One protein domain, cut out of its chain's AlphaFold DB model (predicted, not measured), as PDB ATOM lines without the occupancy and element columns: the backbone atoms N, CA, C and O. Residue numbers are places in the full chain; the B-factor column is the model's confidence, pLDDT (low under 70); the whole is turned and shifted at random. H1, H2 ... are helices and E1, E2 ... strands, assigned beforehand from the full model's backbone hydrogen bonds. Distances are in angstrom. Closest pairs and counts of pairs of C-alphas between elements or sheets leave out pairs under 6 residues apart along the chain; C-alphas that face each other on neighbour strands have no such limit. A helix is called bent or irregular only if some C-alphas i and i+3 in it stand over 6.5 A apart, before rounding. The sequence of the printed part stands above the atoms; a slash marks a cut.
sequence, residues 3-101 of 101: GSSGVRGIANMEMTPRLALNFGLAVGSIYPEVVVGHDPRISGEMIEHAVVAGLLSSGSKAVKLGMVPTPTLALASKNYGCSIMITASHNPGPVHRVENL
ATOM      1  N   GLY A   3     -31.444  14.411  48.624       56.03
ATOM      2  CA  GLY A   3     -31.928  14.216  49.993       56.03
ATOM      3  C   GLY A   3     -30.824  14.478  51.021       56.03
ATOM      4  O   GLY A   3     -29.679  14.726  50.654       56.03
ATOM      5  N   SER A   4     -31.143  14.352  52.311       52.00
ATOM      6  CA  SER A   4     -30.213  14.604  53.430       52.00
ATOM      7  C   SER A   4     -28.961  13.716  53.462       52.00
ATOM      8  O   SER A   4     -28.043  14.008  54.217       52.00
ATOM      9  N   SER A   5     -28.908  12.640  52.673       60.84
ATOM     10  CA  SER A   5     -27.765  11.713  52.638       60.84
ATOM     11  C   SER A   5     -27.365  11.276  51.219       60.84
ATOM     12  O   SER A   5     -26.601  10.335  51.072       60.84
ATOM     13  N   GLY A   6     -27.851  11.931  50.153       72.75
ATOM     14  CA  GLY A   6     -27.410  11.584  48.794       72.75
ATOM     15  C   GLY A   6     -28.364  11.924  47.650       72.75
ATOM     16  O   GLY A   6     -29.422  12.531  47.842       72.75
ATOM     17  N   VAL A   7     -28.000  11.494  46.439       82.12
ATOM     18  CA  VAL A   7     -28.831  11.614  45.228       82.12
ATOM     19  C   VAL A   7     -29.649  10.347  45.053       82.12
ATOM     20  O   VAL A   7     -29.076   9.267  44.968       82.12
ATOM     21  N   ARG A   8     -30.977  10.468  44.966       85.19
ATOM     22  CA  ARG A   8     -31.885   9.341  44.700       85.19
ATOM     23  C   ARG A   8     -32.511   9.422  43.321       85.19
ATOM     24  O   ARG A   8     -32.883  10.514  42.881       85.19
ATOM     25  N   GLY A   9     -32.690   8.256  42.711       85.44
ATOM     26  CA  GLY A   9     -33.496   8.109  41.511       85.44
ATOM     27  C   GLY A   9     -33.539   6.683  40.972       85.44
ATOM     28  O   GLY A   9     -32.693   5.853  41.300       85.44
ATOM     29  N   ILE A  10     -34.521   6.389  40.129       87.38
ATOM     30  CA  ILE A  10     -34.601   5.128  39.387       87.38
ATOM     31  C   ILE A  10     -33.447   5.026  38.384       87.38
ATOM     32  O   ILE A  10     -33.226   5.953  37.599       87.38
ATOM     33  N   ALA A  11     -32.718   3.905  38.399       88.94
ATOM     34  CA  ALA A  11     -31.642   3.639  37.445       88.94
ATOM     35  C   ALA A  11     -32.132   3.776  35.996       88.94
ATOM     36  O   ALA A  11     -33.236   3.346  35.666       88.94
ATOM     37  N   ASN A  12     -31.304   4.381  35.143       89.12
ATOM     38  CA  ASN A  12     -31.591   4.659  33.728       89.12
ATOM     39  C   ASN A  12     -32.785   5.582  33.438       89.12
ATOM     40  O   ASN A  12     -33.068   5.830  32.270       89.12
ATOM     41  N   MET A  13     -33.439   6.148  34.454       90.19
ATOM     42  CA  MET A  13     -34.457   7.187  34.264       90.19
ATOM     43  C   MET A  13     -34.047   8.482  34.957       90.19
ATOM     44  O   MET A  13     -33.786   9.490  34.311       90.19
ATOM     45  N   GLU A  14     -33.926   8.437  36.280       90.38
ATOM     46  CA  GLU A  14     -33.557   9.593  37.098       90.38
ATOM     47  C   GLU A  14     -32.079   9.518  37.490       90.38
ATOM     48  O   GLU A  14     -31.342  10.495  37.374       90.38
ATOM     49  N   MET A  15     -31.623   8.330  37.902       91.81
ATOM     50  CA  MET A  15     -30.214   8.021  38.125       91.81
ATOM     51  C   MET A  15     -29.593   7.557  36.806       91.81
ATOM     52  O   MET A  15     -29.474   6.363  36.525       91.81
ATOM     53  N   THR A  16     -29.261   8.530  35.962       94.19
ATOM     54  CA  THR A  16     -28.628   8.291  34.659       94.19
ATOM     55  C   THR A  16     -27.103   8.200  34.790       94.19
ATOM     56  O   THR A  16     -26.532   8.836  35.681       94.19
ATOM     57  N   PRO A  17     -26.403   7.506  33.871       95.25
ATOM     58  CA  PRO A  17     -24.937   7.513  33.834       95.25
ATOM     59  C   PRO A  17     -24.346   8.925  33.751       95.25
ATOM     60  O   PRO A  17     -23.345   9.221  34.390       95.25
ATOM     61  N   ARG A  18     -24.998   9.838  33.019       96.62
ATOM     62  CA  ARG A  18     -24.559  11.237  32.929       96.62
ATOM     63  C   ARG A  18     -24.663  11.963  34.270       96.62
ATOM     64  O   ARG A  18     -23.769  12.729  34.614       96.62
ATOM     65  N   LEU A  19     -25.732  11.719  35.030       94.94
ATOM     66  CA  LEU A  19     -25.872  12.274  36.375       94.94
ATOM     67  C   LEU A  19     -24.803  11.710  37.320       94.94
ATOM     68  O   LEU A  19     -24.176  12.480  38.040       94.94
ATOM     69  N   ALA A  20     -24.565  10.398  37.281       95.88
ATOM     70  CA  ALA A  20     -23.536   9.732  38.078       95.88
ATOM     71  C   ALA A  20     -22.117  10.240  37.755       95.88
ATOM     72  O   ALA A  20     -21.335  10.513  38.663       95.88
ATOM     73  N   LEU A  21     -21.809  10.460  36.474       97.75
ATOM     74  CA  LEU A  21     -20.545  11.053  36.036       97.75
ATOM     75  C   LEU A  21     -20.375  12.487  36.541       97.75
ATOM     76  O   LEU A  21     -19.334  12.824  37.099       97.75
ATOM     77  N   ASN A  22     -21.408  13.321  36.408       96.69
ATOM     78  CA  ASN A  22     -21.374  14.692  36.919       96.69
ATOM     79  C   ASN A  22     -21.250  14.735  38.448       96.69
ATOM     80  O   ASN A  22     -20.595  15.624  38.985       96.69
ATOM     81  N   PHE A  23     -21.849  13.770  39.146       95.56
ATOM     82  CA  PHE A  23     -21.665  13.610  40.584       95.56
ATOM     83  C   PHE A  23     -20.206  13.282  40.921       95.56
ATOM     84  O   PHE A  23     -19.618  13.953  41.763       95.56
ATOM     85  N   GLY A  24     -19.597  12.321  40.219       96.69
ATOM     86  CA  GLY A  24     -18.176  12.001  40.373       96.69
ATOM     87  C   GLY A  24     -17.264  13.205  40.117       96.69
ATOM     88  O   GLY A  24     -16.378  13.473  40.919       96.69
ATOM     89  N   LEU A  25     -17.526  13.980  39.058       97.62
ATOM     90  CA  LEU A  25     -16.807  15.228  38.766       97.62
ATOM     91  C   LEU A  25     -16.893  16.236  39.921       97.62
ATOM     92  O   LEU A  25     -15.894  16.848  40.290       97.62
ATOM     93  N   ALA A  26     -18.091  16.415  40.482       96.31
ATOM     94  CA  ALA A  26     -18.327  17.369  41.562       96.31
ATOM     95  C   ALA A  26     -17.674  16.940  42.883       96.31
ATOM     96  O   ALA A  26     -17.167  17.786  43.610       96.31
ATOM     97  N   VAL A  27     -17.673  15.644  43.203       96.19
ATOM     98  CA  VAL A  27     -16.994  15.135  44.403       96.19
ATOM     99  C   VAL A  27     -15.477  15.185  44.222       96.19
ATOM    100  O   VAL A  27     -14.763  15.629  45.118       96.19
ATOM    101  N   GLY A  28     -14.972  14.768  43.062       97.19
ATOM    102  CA  GLY A  28     -13.535  14.681  42.821       97.19
ATOM    103  C   GLY A  28     -12.835  16.039  42.698       97.19
ATOM    104  O   GLY A  28     -11.646  16.131  42.985       97.19
ATOM    105  N   SER A  29     -13.564  17.119  42.386       97.12
ATOM    106  CA  SER A  29     -13.016  18.481  42.459       97.12
ATOM    107  C   SER A  29     -12.785  18.976  43.895       97.12
ATOM    108  O   SER A  29     -12.071  19.959  44.093       97.12
ATOM    109  N   ILE A  30     -13.379  18.307  44.888       97.12
ATOM    110  CA  ILE A  30     -13.275  18.645  46.313       97.12
ATOM    111  C   ILE A  30     -12.315  17.688  47.026       97.12
ATOM    112  O   ILE A  30     -11.512  18.121  47.852       97.12
ATOM    113  N   TYR A  31     -12.396  16.392  46.719       97.00
ATOM    114  CA  TYR A  31     -11.660  15.349  47.428       97.00
ATOM    115  C   TYR A  31     -10.569  14.726  46.544       97.00
ATOM    116  O   TYR A  31     -10.884  14.178  45.487       97.00
ATOM    117  N   PRO A  32      -9.294  14.728  46.982       95.94
ATOM    118  CA  PRO A  32      -8.182  14.184  46.196       95.94
ATOM    119  C   PRO A  32      -8.182  12.650  46.119       95.94
ATOM    120  O   PRO A  32      -7.572  12.082  45.215       95.94
ATOM    121  N   GLU A  33      -8.851  11.973  47.054       96.81
ATOM    122  CA  GLU A  33      -8.998  10.520  47.082       96.81
ATOM    123  C   GLU A  33     -10.392  10.139  47.587       96.81
ATOM    124  O   GLU A  33     -10.859  10.665  48.601       96.81
ATOM    125  N   VAL A  34     -11.046   9.221  46.874       97.12
ATOM    126  CA  VAL A  34     -12.409   8.765  47.158       97.12
ATOM    127  C   VAL A  34     -12.487   7.250  47.026       97.12
ATOM    128  O   VAL A  34     -12.107   6.686  45.997       97.12
ATOM    129  N   VAL A  35     -13.021   6.585  48.050       97.69
ATOM    130  CA  VAL A  35     -13.321   5.148  48.000       97.69
ATOM    131  C   VAL A  35     -14.764   4.921  47.546       97.69
ATOM    132  O   VAL A  35     -15.676   5.590  48.020       97.69
ATOM    133  N   VAL A  36     -14.991   3.996  46.617       97.69
ATOM    134  CA  VAL A  36     -16.309   3.729  46.021       97.69
ATOM    135  C   VAL A  36     -16.677   2.263  46.218       97.69
ATOM    136  O   VAL A  36     -15.857   1.375  45.979       97.69
ATOM    137  N   GLY A  37     -17.911   2.011  46.647       96.88
ATOM    138  CA  GLY A  37     -18.492   0.672  46.735       96.88
ATOM    139  C   GLY A  37     -19.949   0.661  46.283       96.88
ATOM    140  O   GLY A  37     -20.608   1.705  46.229       96.88
ATOM    141  N   HIS A  38     -20.462  -0.521  45.956       95.44
ATOM    142  CA  HIS A  38     -21.850  -0.686  45.535       95.44
ATOM    143  C   HIS A  38     -22.516  -1.930  46.132       95.44
ATOM    144  O   HIS A  38     -21.856  -2.885  46.542       95.44
ATOM    145  N   ASP A  39     -23.847  -1.913  46.179       93.50
ATOM    146  CA  ASP A  39     -24.670  -3.064  46.563       93.50
ATOM    147  C   ASP A  39     -24.830  -4.066  45.385       93.50
ATOM    148  O   ASP A  39     -24.354  -3.796  44.279       93.50
ATOM    149  N   PRO A  40     -25.463  -5.242  45.559       90.44
ATOM    150  CA  PRO A  40     -25.480  -6.286  44.528       90.44
ATOM    151  C   PRO A  40     -26.418  -6.007  43.338       90.44
ATOM    152  O   PRO A  40     -26.675  -6.903  42.533       90.44
ATOM    153  N   ARG A  41     -26.992  -4.806  43.208       88.75
ATOM    154  CA  ARG A  41     -27.904  -4.499  42.100       88.75
ATOM    155  C   ARG A  41     -27.150  -4.417  40.780       88.75
ATOM    156  O   ARG A  41     -26.089  -3.812  40.697       88.75
ATOM    157  N   ILE A  42     -27.768  -4.945  39.723       87.94
ATOM    158  CA  ILE A  42     -27.193  -5.010  38.366       87.94
ATOM    159  C   ILE A  42     -26.752  -3.625  37.861       87.94
ATOM    160  O   ILE A  42     -25.707  -3.481  37.239       87.94
ATOM    161  N   SER A  43     -27.517  -2.576  38.157       90.50
ATOM    162  CA  SER A  43     -27.174  -1.198  37.779       90.50
ATOM    163  C   SER A  43     -26.086  -0.553  38.646       90.50
ATOM    164  O   SER A  43     -25.633   0.539  38.308       90.50
ATOM    165  N   GLY A  44     -25.655  -1.203  39.731       92.12
ATOM    166  CA  GLY A  44     -24.580  -0.737  40.604       92.12
ATOM    167  C   GLY A  44     -23.264  -0.559  39.850       92.12
ATOM    168  O   GLY A  44     -22.672   0.510  39.937       92.12
ATOM    169  N   GLU A  45     -22.869  -1.532  39.022       94.25
ATOM    170  CA  GLU A  45     -21.628  -1.464  38.230       94.25
ATOM    171  C   GLU A  45     -21.645  -0.318  37.213       94.25
ATOM    172  O   GLU A  45     -20.674   0.421  37.065       94.25
ATOM    173  N   MET A  46     -22.774  -0.128  36.525       95.44
ATOM    174  CA  MET A  46     -22.943   0.969  35.569       95.44
ATOM    175  C   MET A  46     -22.785   2.332  36.256       95.44
ATOM    176  O   MET A  46     -22.115   3.221  35.726       95.44
ATOM    177  N   ILE A  47     -23.399   2.505  37.430       96.38
ATOM    178  CA  ILE A  47     -23.297   3.745  38.202       96.38
ATOM    179  C   ILE A  47     -21.876   3.905  38.761       96.38
ATOM    180  O   ILE A  47     -21.337   5.007  38.688       96.38
ATOM    181  N   GLU A  48     -21.242   2.832  39.251       97.38
ATOM    182  CA  GLU A  48     -19.862   2.855  39.756       97.38
ATOM    183  C   GLU A  48     -18.904   3.333  38.670       97.38
ATOM    184  O   GLU A  48     -18.157   4.284  38.886       97.38
ATOM    185  N   HIS A  49     -18.972   2.744  37.475       97.88
ATOM    186  CA  HIS A  49     -18.121   3.143  36.359       97.88
ATOM    187  C   HIS A  49     -18.321   4.607  35.961       97.88
ATOM    188  O   HIS A  49     -17.343   5.306  35.700       97.88
ATOM    189  N   ALA A  50     -19.563   5.098  35.961       98.12
ATOM    190  CA  ALA A  50     -19.841   6.498  35.669       98.12
ATOM    191  C   ALA A  50     -19.274   7.445  36.743       98.12
ATOM    192  O   ALA A  50     -18.603   8.418  36.398       98.12
ATOM    193  N   VAL A  51     -19.484   7.144  38.031       97.75
ATOM    194  CA  VAL A  51     -18.925   7.926  39.150       97.75
ATOM    195  C   VAL A  51     -17.398   7.931  39.095       97.75
ATOM    196  O   VAL A  51     -16.788   8.995  39.169       97.75
ATOM    197  N   VAL A  52     -16.776   6.762  38.914       98.44
ATOM    198  CA  VAL A  52     -15.317   6.615  38.831       98.44
ATOM    199  C   VAL A  52     -14.749   7.396  37.648       98.44
ATOM    200  O   VAL A  52     -13.751   8.090  37.815       98.44
ATOM    201  N   ALA A  53     -15.395   7.360  36.479       98.69
ATOM    202  CA  ALA A  53     -14.979   8.171  35.336       98.69
ATOM    203  C   ALA A  53     -14.997   9.674  35.669       98.69
ATOM    204  O   ALA A  53     -14.038  10.386  35.367       98.69
ATOM    205  N   GLY A  54     -16.048  10.142  36.350       98.44
ATOM    206  CA  GLY A  54     -16.139  11.518  36.833       98.44
ATOM    207  C   GLY A  54     -15.010  11.879  37.803       98.44
ATOM    208  O   GLY A  54     -14.302  12.859  37.575       98.44
ATOM    209  N   LEU A  55     -14.782  11.049  38.826       98.44
ATOM    210  CA  LEU A  55     -13.708  11.238  39.811       98.44
ATOM    211  C   LEU A  55     -12.336  11.349  39.135       98.44
ATOM    212  O   LEU A  55     -11.638  12.346  39.317       98.44
ATOM    213  N   LEU A  56     -11.979  10.373  38.297       98.50
ATOM    214  CA  LEU A  56     -10.678  10.340  37.628       98.50
ATOM    215  C   LEU A  56     -10.477  11.544  36.702       98.50
ATOM    216  O   LEU A  56      -9.411  12.153  36.701       98.50
ATOM    217  N   SER A  57     -11.505  11.929  35.939       98.31
ATOM    218  CA  SER A  57     -11.414  13.074  35.021       98.31
ATOM    219  C   SER A  57     -11.271  14.428  35.727       98.31
ATOM    220  O   SER A  57     -10.740  15.365  35.136       98.31
ATOM    221  N   SER A  58     -11.687  14.528  36.995       97.81
ATOM    222  CA  SER A  58     -11.469  15.722  37.827       97.81
ATOM    223  C   SER A  58     -10.068  15.801  38.454       97.81
ATOM    224  O   SER A  58      -9.734  16.812  39.065       97.81
ATOM    225  N   GLY A  59      -9.244  14.755  38.303       97.69
ATOM    226  CA  GLY A  59      -7.917  14.648  38.921       97.69
ATOM    227  C   GLY A  59      -7.900  13.944  40.283       97.69
ATOM    228  O   GLY A  59      -6.838  13.839  40.893       97.69
ATOM    229  N   SER A  60      -9.045  13.438  40.753       98.00
ATOM    230  CA  SER A  60      -9.148  12.661  41.992       98.00
ATOM    231  C   SER A  60      -8.706  11.208  41.794       98.00
ATOM    232  O   SER A  60      -8.868  10.624  40.719       98.00
ATOM    233  N   LYS A  61      -8.189  10.583  42.853       97.75
ATOM    234  CA  LYS A  61      -7.913   9.146  42.902       97.75
ATOM    235  C   LYS A  61      -9.169   8.383  43.326       97.75
ATOM    236  O   LYS A  61      -9.660   8.553  44.438       97.75
ATOM    237  N   ALA A  62      -9.643   7.479  42.471       97.31
ATOM    238  CA  ALA A  62     -10.759   6.590  42.787       97.31
ATOM    239  C   ALA A  62     -10.262   5.209  43.247       97.31
ATOM    240  O   ALA A  62      -9.571   4.514  42.501       97.31
ATOM    241  N   VAL A  63     -10.641   4.789  44.456       97.44
ATOM    242  CA  VAL A  63     -10.364   3.451  44.998       97.44
ATOM    243  C   VAL A  63     -11.642   2.622  44.953       97.44
ATOM    244  O   VAL A  63     -12.589   2.889  45.685       97.44
ATOM    245  N   LYS A  64     -11.684   1.600  44.100       97.06
ATOM    246  CA  LYS A  64     -12.838   0.700  43.990       97.06
ATOM    247  C   LYS A  64     -12.757  -0.433  45.014       97.06
ATOM    248  O   LYS A  64     -11.817  -1.221  44.967       97.06
ATOM    249  N   LEU A  65     -13.770  -0.559  45.870       95.75
ATOM    250  CA  LEU A  65     -14.007  -1.768  46.670       95.75
ATOM    251  C   LEU A  65     -14.905  -2.781  45.944       95.75
ATOM    252  O   LEU A  65     -14.919  -3.950  46.321       95.75
ATOM    253  N   GLY A  66     -15.628  -2.347  44.906       93.75
ATOM    254  CA  GLY A  66     -16.582  -3.176  44.177       93.75
ATOM    255  C   GLY A  66     -17.838  -3.476  44.997       93.75
ATOM    256  O   GLY A  66     -18.316  -2.637  45.768       93.75
ATOM    257  N   MET A  67     -18.376  -4.684  44.821       96.19
ATOM    258  CA  MET A  67     -19.587  -5.124  45.507       96.19
ATOM    259  C   MET A  67     -19.299  -5.410  46.984       96.19
ATOM    260  O   MET A  67     -18.671  -6.416  47.318       96.19
ATOM    261  N   VAL A  68     -19.792  -4.555  47.878       95.50
ATOM    262  CA  VAL A  68     -19.601  -4.692  49.328       95.50
ATOM    263  C   VAL A  68     -20.860  -4.285  50.098       95.50
ATOM    264  O   VAL A  68     -21.603  -3.407  49.660       95.50
ATOM    265  N   PRO A  69     -21.121  -4.867  51.280       92.25
ATOM    266  CA  PRO A  69     -22.138  -4.341  52.181       92.25
ATOM    267  C   PRO A  69     -21.831  -2.894  52.602       92.25
ATOM    268  O   PRO A  69     -20.681  -2.552  52.872       92.25
ATOM    269  N   THR A  70     -22.865  -2.067  52.780       91.12
ATOM    270  CA  THR A  70     -22.737  -0.705  53.333       91.12
ATOM    271  C   THR A  70     -21.872  -0.618  54.604       91.12
ATOM    272  O   THR A  70     -21.016   0.266  54.654       91.12
ATOM    273  N   PRO A  71     -21.998  -1.504  55.621       92.38
ATOM    274  CA  PRO A  71     -21.129  -1.428  56.801       92.38
ATOM    275  C   PRO A  71     -19.647  -1.691  56.493       92.38
ATOM    276  O   PRO A  71     -18.785  -1.162  57.191       92.38
ATOM    277  N   THR A  72     -19.328  -2.462  55.447       93.38
ATOM    278  CA  THR A  72     -17.943  -2.684  55.007       93.38
ATOM    279  C   THR A  72     -17.341  -1.394  54.461       93.38
ATOM    280  O   THR A  72     -16.233  -1.028  54.852       93.38
ATOM    281  N   LEU A  73     -18.084  -0.665  53.623       93.38
ATOM    282  CA  LEU A  73     -17.644   0.638  53.126       93.38
ATOM    283  C   LEU A  73     -17.556   1.675  54.257       93.38
ATOM    284  O   LEU A  73     -16.575   2.408  54.317       93.38
ATOM    285  N   ALA A  74     -18.509   1.685  55.194       90.62
ATOM    286  CA  ALA A  74     -18.487   2.584  56.353       90.62
ATOM    287  C   ALA A  74     -17.296   2.333  57.301       90.62
ATOM    288  O   ALA A  74     -16.844   3.232  58.006       90.62
ATOM    289  N   LEU A  75     -16.778   1.100  57.355       92.88
ATOM    290  CA  LEU A  75     -15.543   0.816  58.084       92.88
ATOM    291  C   LEU A  75     -14.316   1.287  57.297       92.88
ATOM    292  O   LEU A  75     -13.410   1.872  57.887       92.88
ATOM    293  N   ALA A  76     -14.293   1.041  55.985       90.31
ATOM    294  CA  ALA A  76     -13.204   1.462  55.113       90.31
ATOM    295  C   ALA A  76     -13.070   2.991  55.055       90.31
ATOM    296  O   ALA A  76     -11.946   3.488  55.067       90.31
ATOM    297  N   SER A  77     -14.190   3.724  55.060       90.62
ATOM    298  CA  SER A  77     -14.235   5.188  54.948       90.62
ATOM    299  C   SER A  77     -13.440   5.909  56.034       90.62
ATOM    300  O   SER A  77     -12.921   6.987  55.780       90.62
ATOM    301  N   LYS A  78     -13.222   5.285  57.200       92.25
ATOM    302  CA  LYS A  78     -12.369   5.830  58.273       92.25
ATOM    303  C   LYS A  78     -10.923   6.100  57.842       92.25
ATOM    304  O   LYS A  78     -10.236   6.866  58.510       92.25
ATOM    305  N   ASN A  79     -10.464   5.464  56.764       93.44
ATOM    306  CA  ASN A  79      -9.115   5.620  56.219       93.44
ATOM    307  C   ASN A  79      -9.060   6.535  54.982       93.44
ATOM    308  O   ASN A  79      -7.986   6.688  54.409       93.44
ATOM    309  N   TYR A  80     -10.186   7.118  54.555       92.38
ATOM    310  CA  TYR A  80     -10.284   7.943  53.347       92.38
ATOM    311  C   TYR A  80     -10.941   9.292  53.651       92.38
ATOM    312  O   TYR A  80     -11.741   9.419  54.572       92.38
ATOM    313  N   GLY A  81     -10.624  10.318  52.856       86.81
ATOM    314  CA  GLY A  81     -11.219  11.652  53.019       86.81
ATOM    315  C   GLY A  81     -12.685  11.742  52.577       86.81
ATOM    316  O   GLY A  81     -13.393  12.658  52.989       86.81
ATOM    317  N   CYS A  82     -13.135  10.810  51.733       94.38
ATOM    318  CA  CYS A  82     -14.507  10.710  51.247       94.38
ATOM    319  C   CYS A  82     -14.801   9.273  50.801       94.38
ATOM    320  O   CYS A  82     -13.917   8.574  50.290       94.38
ATOM    321  N   SER A  83     -16.049   8.836  50.973       94.81
ATOM    322  CA  SER A  83     -16.500   7.530  50.512       94.81
ATOM    323  C   SER A  83     -17.858   7.609  49.827       94.81
ATOM    324  O   SER A  83     -18.739   8.326  50.279       94.81
ATOM    325  N   ILE A  84     -18.041   6.885  48.723       95.94
ATOM    326  CA  ILE A  84     -19.292   6.859  47.961       95.94
ATOM    327  C   ILE A  84     -19.896   5.460  48.010       95.94
ATOM    328  O   ILE A  84     -19.312   4.510  47.484       95.94
ATOM    329  N   MET A  85     -21.097   5.350  48.581       95.12
ATOM    330  CA  MET A  85     -21.918   4.141  48.497       95.12
ATOM    331  C   MET A  85     -22.961   4.280  47.395       95.12
ATOM    332  O   MET A  85     -23.777   5.204  47.415       95.12
ATOM    333  N   ILE A  86     -22.994   3.318  46.478       94.75
ATOM    334  CA  ILE A  86     -24.048   3.178  45.473       94.75
ATOM    335  C   ILE A  86     -24.993   2.075  45.939       94.75
ATOM    336  O   ILE A  86     -24.669   0.890  45.886       94.75
ATOM    337  N   THR A  87     -26.172   2.447  46.424       88.19
ATOM    338  CA  THR A  87     -27.119   1.475  46.977       88.19
ATOM    339  C   THR A  87     -28.561   1.917  46.843       88.19
ATOM    340  O   THR A  87     -28.859   3.099  46.816       88.19
ATOM    341  N   ALA A  88     -29.504   0.986  46.813       79.62
ATOM    342  CA  ALA A  88     -30.914   1.308  47.021       79.62
ATOM    343  C   ALA A  88     -31.342   1.290  48.495       79.62
ATOM    344  O   ALA A  88     -32.481   1.655  48.799       79.62
ATOM    345  N   SER A  89     -30.480   0.817  49.404       71.06
ATOM    346  CA  SER A  89     -30.846   0.459  50.776       71.06
ATOM    347  C   SER A  89     -32.093  -0.452  50.772       71.06
ATOM    348  O   SER A  89     -32.066  -1.524  50.169       71.06
ATOM    349  N   HIS A  90     -33.205  -0.034  51.382       71.12
ATOM    350  CA  HIS A  90     -34.449  -0.809  51.488       71.12
ATOM    351  C   HIS A  90     -35.483  -0.501  50.391       71.12
ATOM    352  O   HIS A  90     -36.625  -0.950  50.486       71.12
ATOM    353  N   ASN A  91     -35.139   0.294  49.370       54.72
ATOM    354  CA  ASN A  91     -36.124   0.718  48.378       54.72
ATOM    355  C   ASN A  91     -36.581  -0.458  47.478       54.72
ATOM    356  O   ASN A  91     -35.738  -1.130  46.868       54.72
ATOM    357  N   PRO A  92     -37.904  -0.675  47.323       46.00
ATOM    358  CA  PRO A  92     -38.439  -1.608  46.335       46.00
ATOM    359  C   PRO A  92     -38.128  -1.138  44.902       46.00
ATOM    360  O   PRO A  92     -38.141   0.062  44.620       46.00
ATOM    361  N   GLY A  93     -37.882  -2.071  43.977       56.66
ATOM    362  CA  GLY A  93     -37.671  -1.763  42.553       56.66
ATOM    363  C   GLY A  93     -36.290  -1.160  42.212       56.66
ATOM    364  O   GLY A  93     -35.382  -1.227  43.034       56.66
ATOM    365  N   PRO A  94     -36.088  -0.595  41.003       60.25
ATOM    366  CA  PRO A  94     -34.782  -0.161  40.462       60.25
ATOM    367  C   PRO A  94     -34.237   1.176  41.017       60.25
ATOM    368  O   PRO A  94     -33.373   1.807  40.401       60.25
ATOM    369  N   VAL A  95     -34.729   1.647  42.164       58.62
ATOM    370  CA  VAL A  95     -34.289   2.918  42.762       58.62
ATOM    371  C   VAL A  95     -32.872   2.784  43.305       58.62
ATOM    372  O   VAL A  95     -32.593   1.839  44.024       58.62
ATOM    373  N   HIS A  96     -31.997   3.734  42.991       58.84
ATOM    374  CA  HIS A  96     -30.642   3.839  43.529       58.84
ATOM    375  C   HIS A  96     -30.481   5.139  44.308       58.84
ATOM    376  O   HIS A  96     -31.192   6.126  44.096       58.84
ATOM    377  N   ARG A  97     -29.514   5.126  45.216       66.38
ATOM    378  CA  ARG A  97     -29.044   6.239  46.014       66.38
ATOM    379  C   ARG A  97     -27.514   6.255  45.941       66.38
ATOM    380  O   ARG A  97     -26.879   5.216  46.097       66.38
ATOM    381  N   VAL A  98     -26.942   7.424  45.682       66.31
ATOM    382  CA  VAL A  98     -25.498   7.666  45.781       66.31
ATOM    383  C   VAL A  98     -25.271   8.536  47.013       66.31
ATOM    384  O   VAL A  98     -25.742   9.675  47.041       66.31
ATOM    385  N   GLU A  99     -24.635   7.969  48.037       66.62
ATOM    386  CA  GLU A  99     -24.423   8.584  49.360       66.62
ATOM    387  C   GLU A  99     -22.944   8.859  49.586       66.62
ATOM    388  O   GLU A  99     -22.126   8.006  49.252       66.62
ATOM    389  N   ASN A 100     -22.619  10.001  50.196       58.38
ATOM    390  CA  ASN A 100     -21.316  10.185  50.830       58.38
ATOM    391  C   ASN A 100     -21.428   9.662  52.271       58.38
ATOM    392  O   ASN A 100     -22.290  10.159  53.003       58.38
ATOM    393  N   LEU A 101     -20.642   8.644  52.635       54.53
ATOM    394  CA  LEU A 101     -20.572   8.109  54.007       54.53
ATOM    395  C   LEU A 101     -19.381   8.700  54.763       54.53
ATOM    396  O   LEU A 101     -18.296   8.831  54.145       54.53
TER     397      LEU A 101
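Overview. This is residues 3 to 101 of the 101 residues of the protein "Phosphoglucomutase/phosphomannomutase" of uncultured archaeon (UniProt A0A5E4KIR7). A twisted, curled sheet of five strands makes the core, with helices over both of its faces. The long helix H2 and its partner H1, packed on it at a slant, cover one face, and the shorter H3 covers the other, running along the strands. The printed part has 99 residues, with three named helices and five named strands in the order E1 H1 E2 H2 E3 H3 E4 E5; the sheet is mixed, in the order E1 E5 E4 E2 E3, and the class is mixed, helices and strands. The whole is compact and rounded, with a radius of gyration of the C-alphas of 12.0 A and spans of 34 by 27 by 24 A.

Arrangement. In the sheet, E4, residues 83 to 87, and E2, residues 33 to 38, are parallel neighbours, with N 84 and O 35 within hydrogen-bond range at 2.8 A. E3, residues 61 to 67, is an edge strand parallel to E2 at 17 degrees, with N 36 and O 63 at 2.8 A. E5, residues 95 to 100, forms a hairpin with E4, antiparallel at 168 degrees, with N 97 and O 87 at 2.7 A. E1, residues 6 to 10, is the other edge strand, antiparallel to E5 at 165 degrees, with N 96 and O 9 at 2.8 A. H2, residues 42 to 57, is on the sheet; its closest C-alphas to E2 are those of Gly 44 and His 38, 5.6 A apart. H1, residues 17 to 28, is on the same face and touches H2, the closest C-alphas being those of Gly 24 and Gly 54, 4.1 A apart; they run the same way at a steep tilt of 44 degrees. H3, residues 70 to 79, is on the opposite face at a height over the sheet of 8.6 A, over E2 and only just over E4, with 3 of its C-alphas falling on E4; it runs along the strands, at 9 degrees to E2 on the local plane. The closest C-alphas of H3 and E2 are those of Leu 73 and Gly 37, 6.4 A apart. H3 is apart from H1 and H2. E2, H2 and E3 form a strand-helix-strand unit, two parallel neighbour strands with a helix between them in the chain. E1, H1, E2 and E3, H3, E4 are split units, with other strands between their two in the sheet; the three crossovers are right-handed. Every O i to N i+4 pair is within hydrogen-bond range in H1, against 11 of 12 in H2 and 4 of 6 in H3.

Along the chain. E1 begins at C-alpha 6, (-27.410, 11.584, 48.794), and is 13.5 A long. H1 measures 16.2 A, E2 17.1 A, E3 18.6 A, H3 15.3 A, E4 12.7 A and E5 16.9 A. H2, 24.2 A long, begins at C-alpha 42, (-27.193, -5.010, 38.366), and is irregular, but only just: C-alphas 42 and 45 are 6.6 A apart. E5 ends at C-alpha 100, (-21.316, 10.185, 50.830).

Size, cuts and confidence. The two C-alphas farthest apart are those of Gly 59 and Pro 92, 35.4 A. The printed part has no cut and no long link. Mean pLDDT of the printed part is 88.4; residues 3 to 5 and 91 to 101 are under 70.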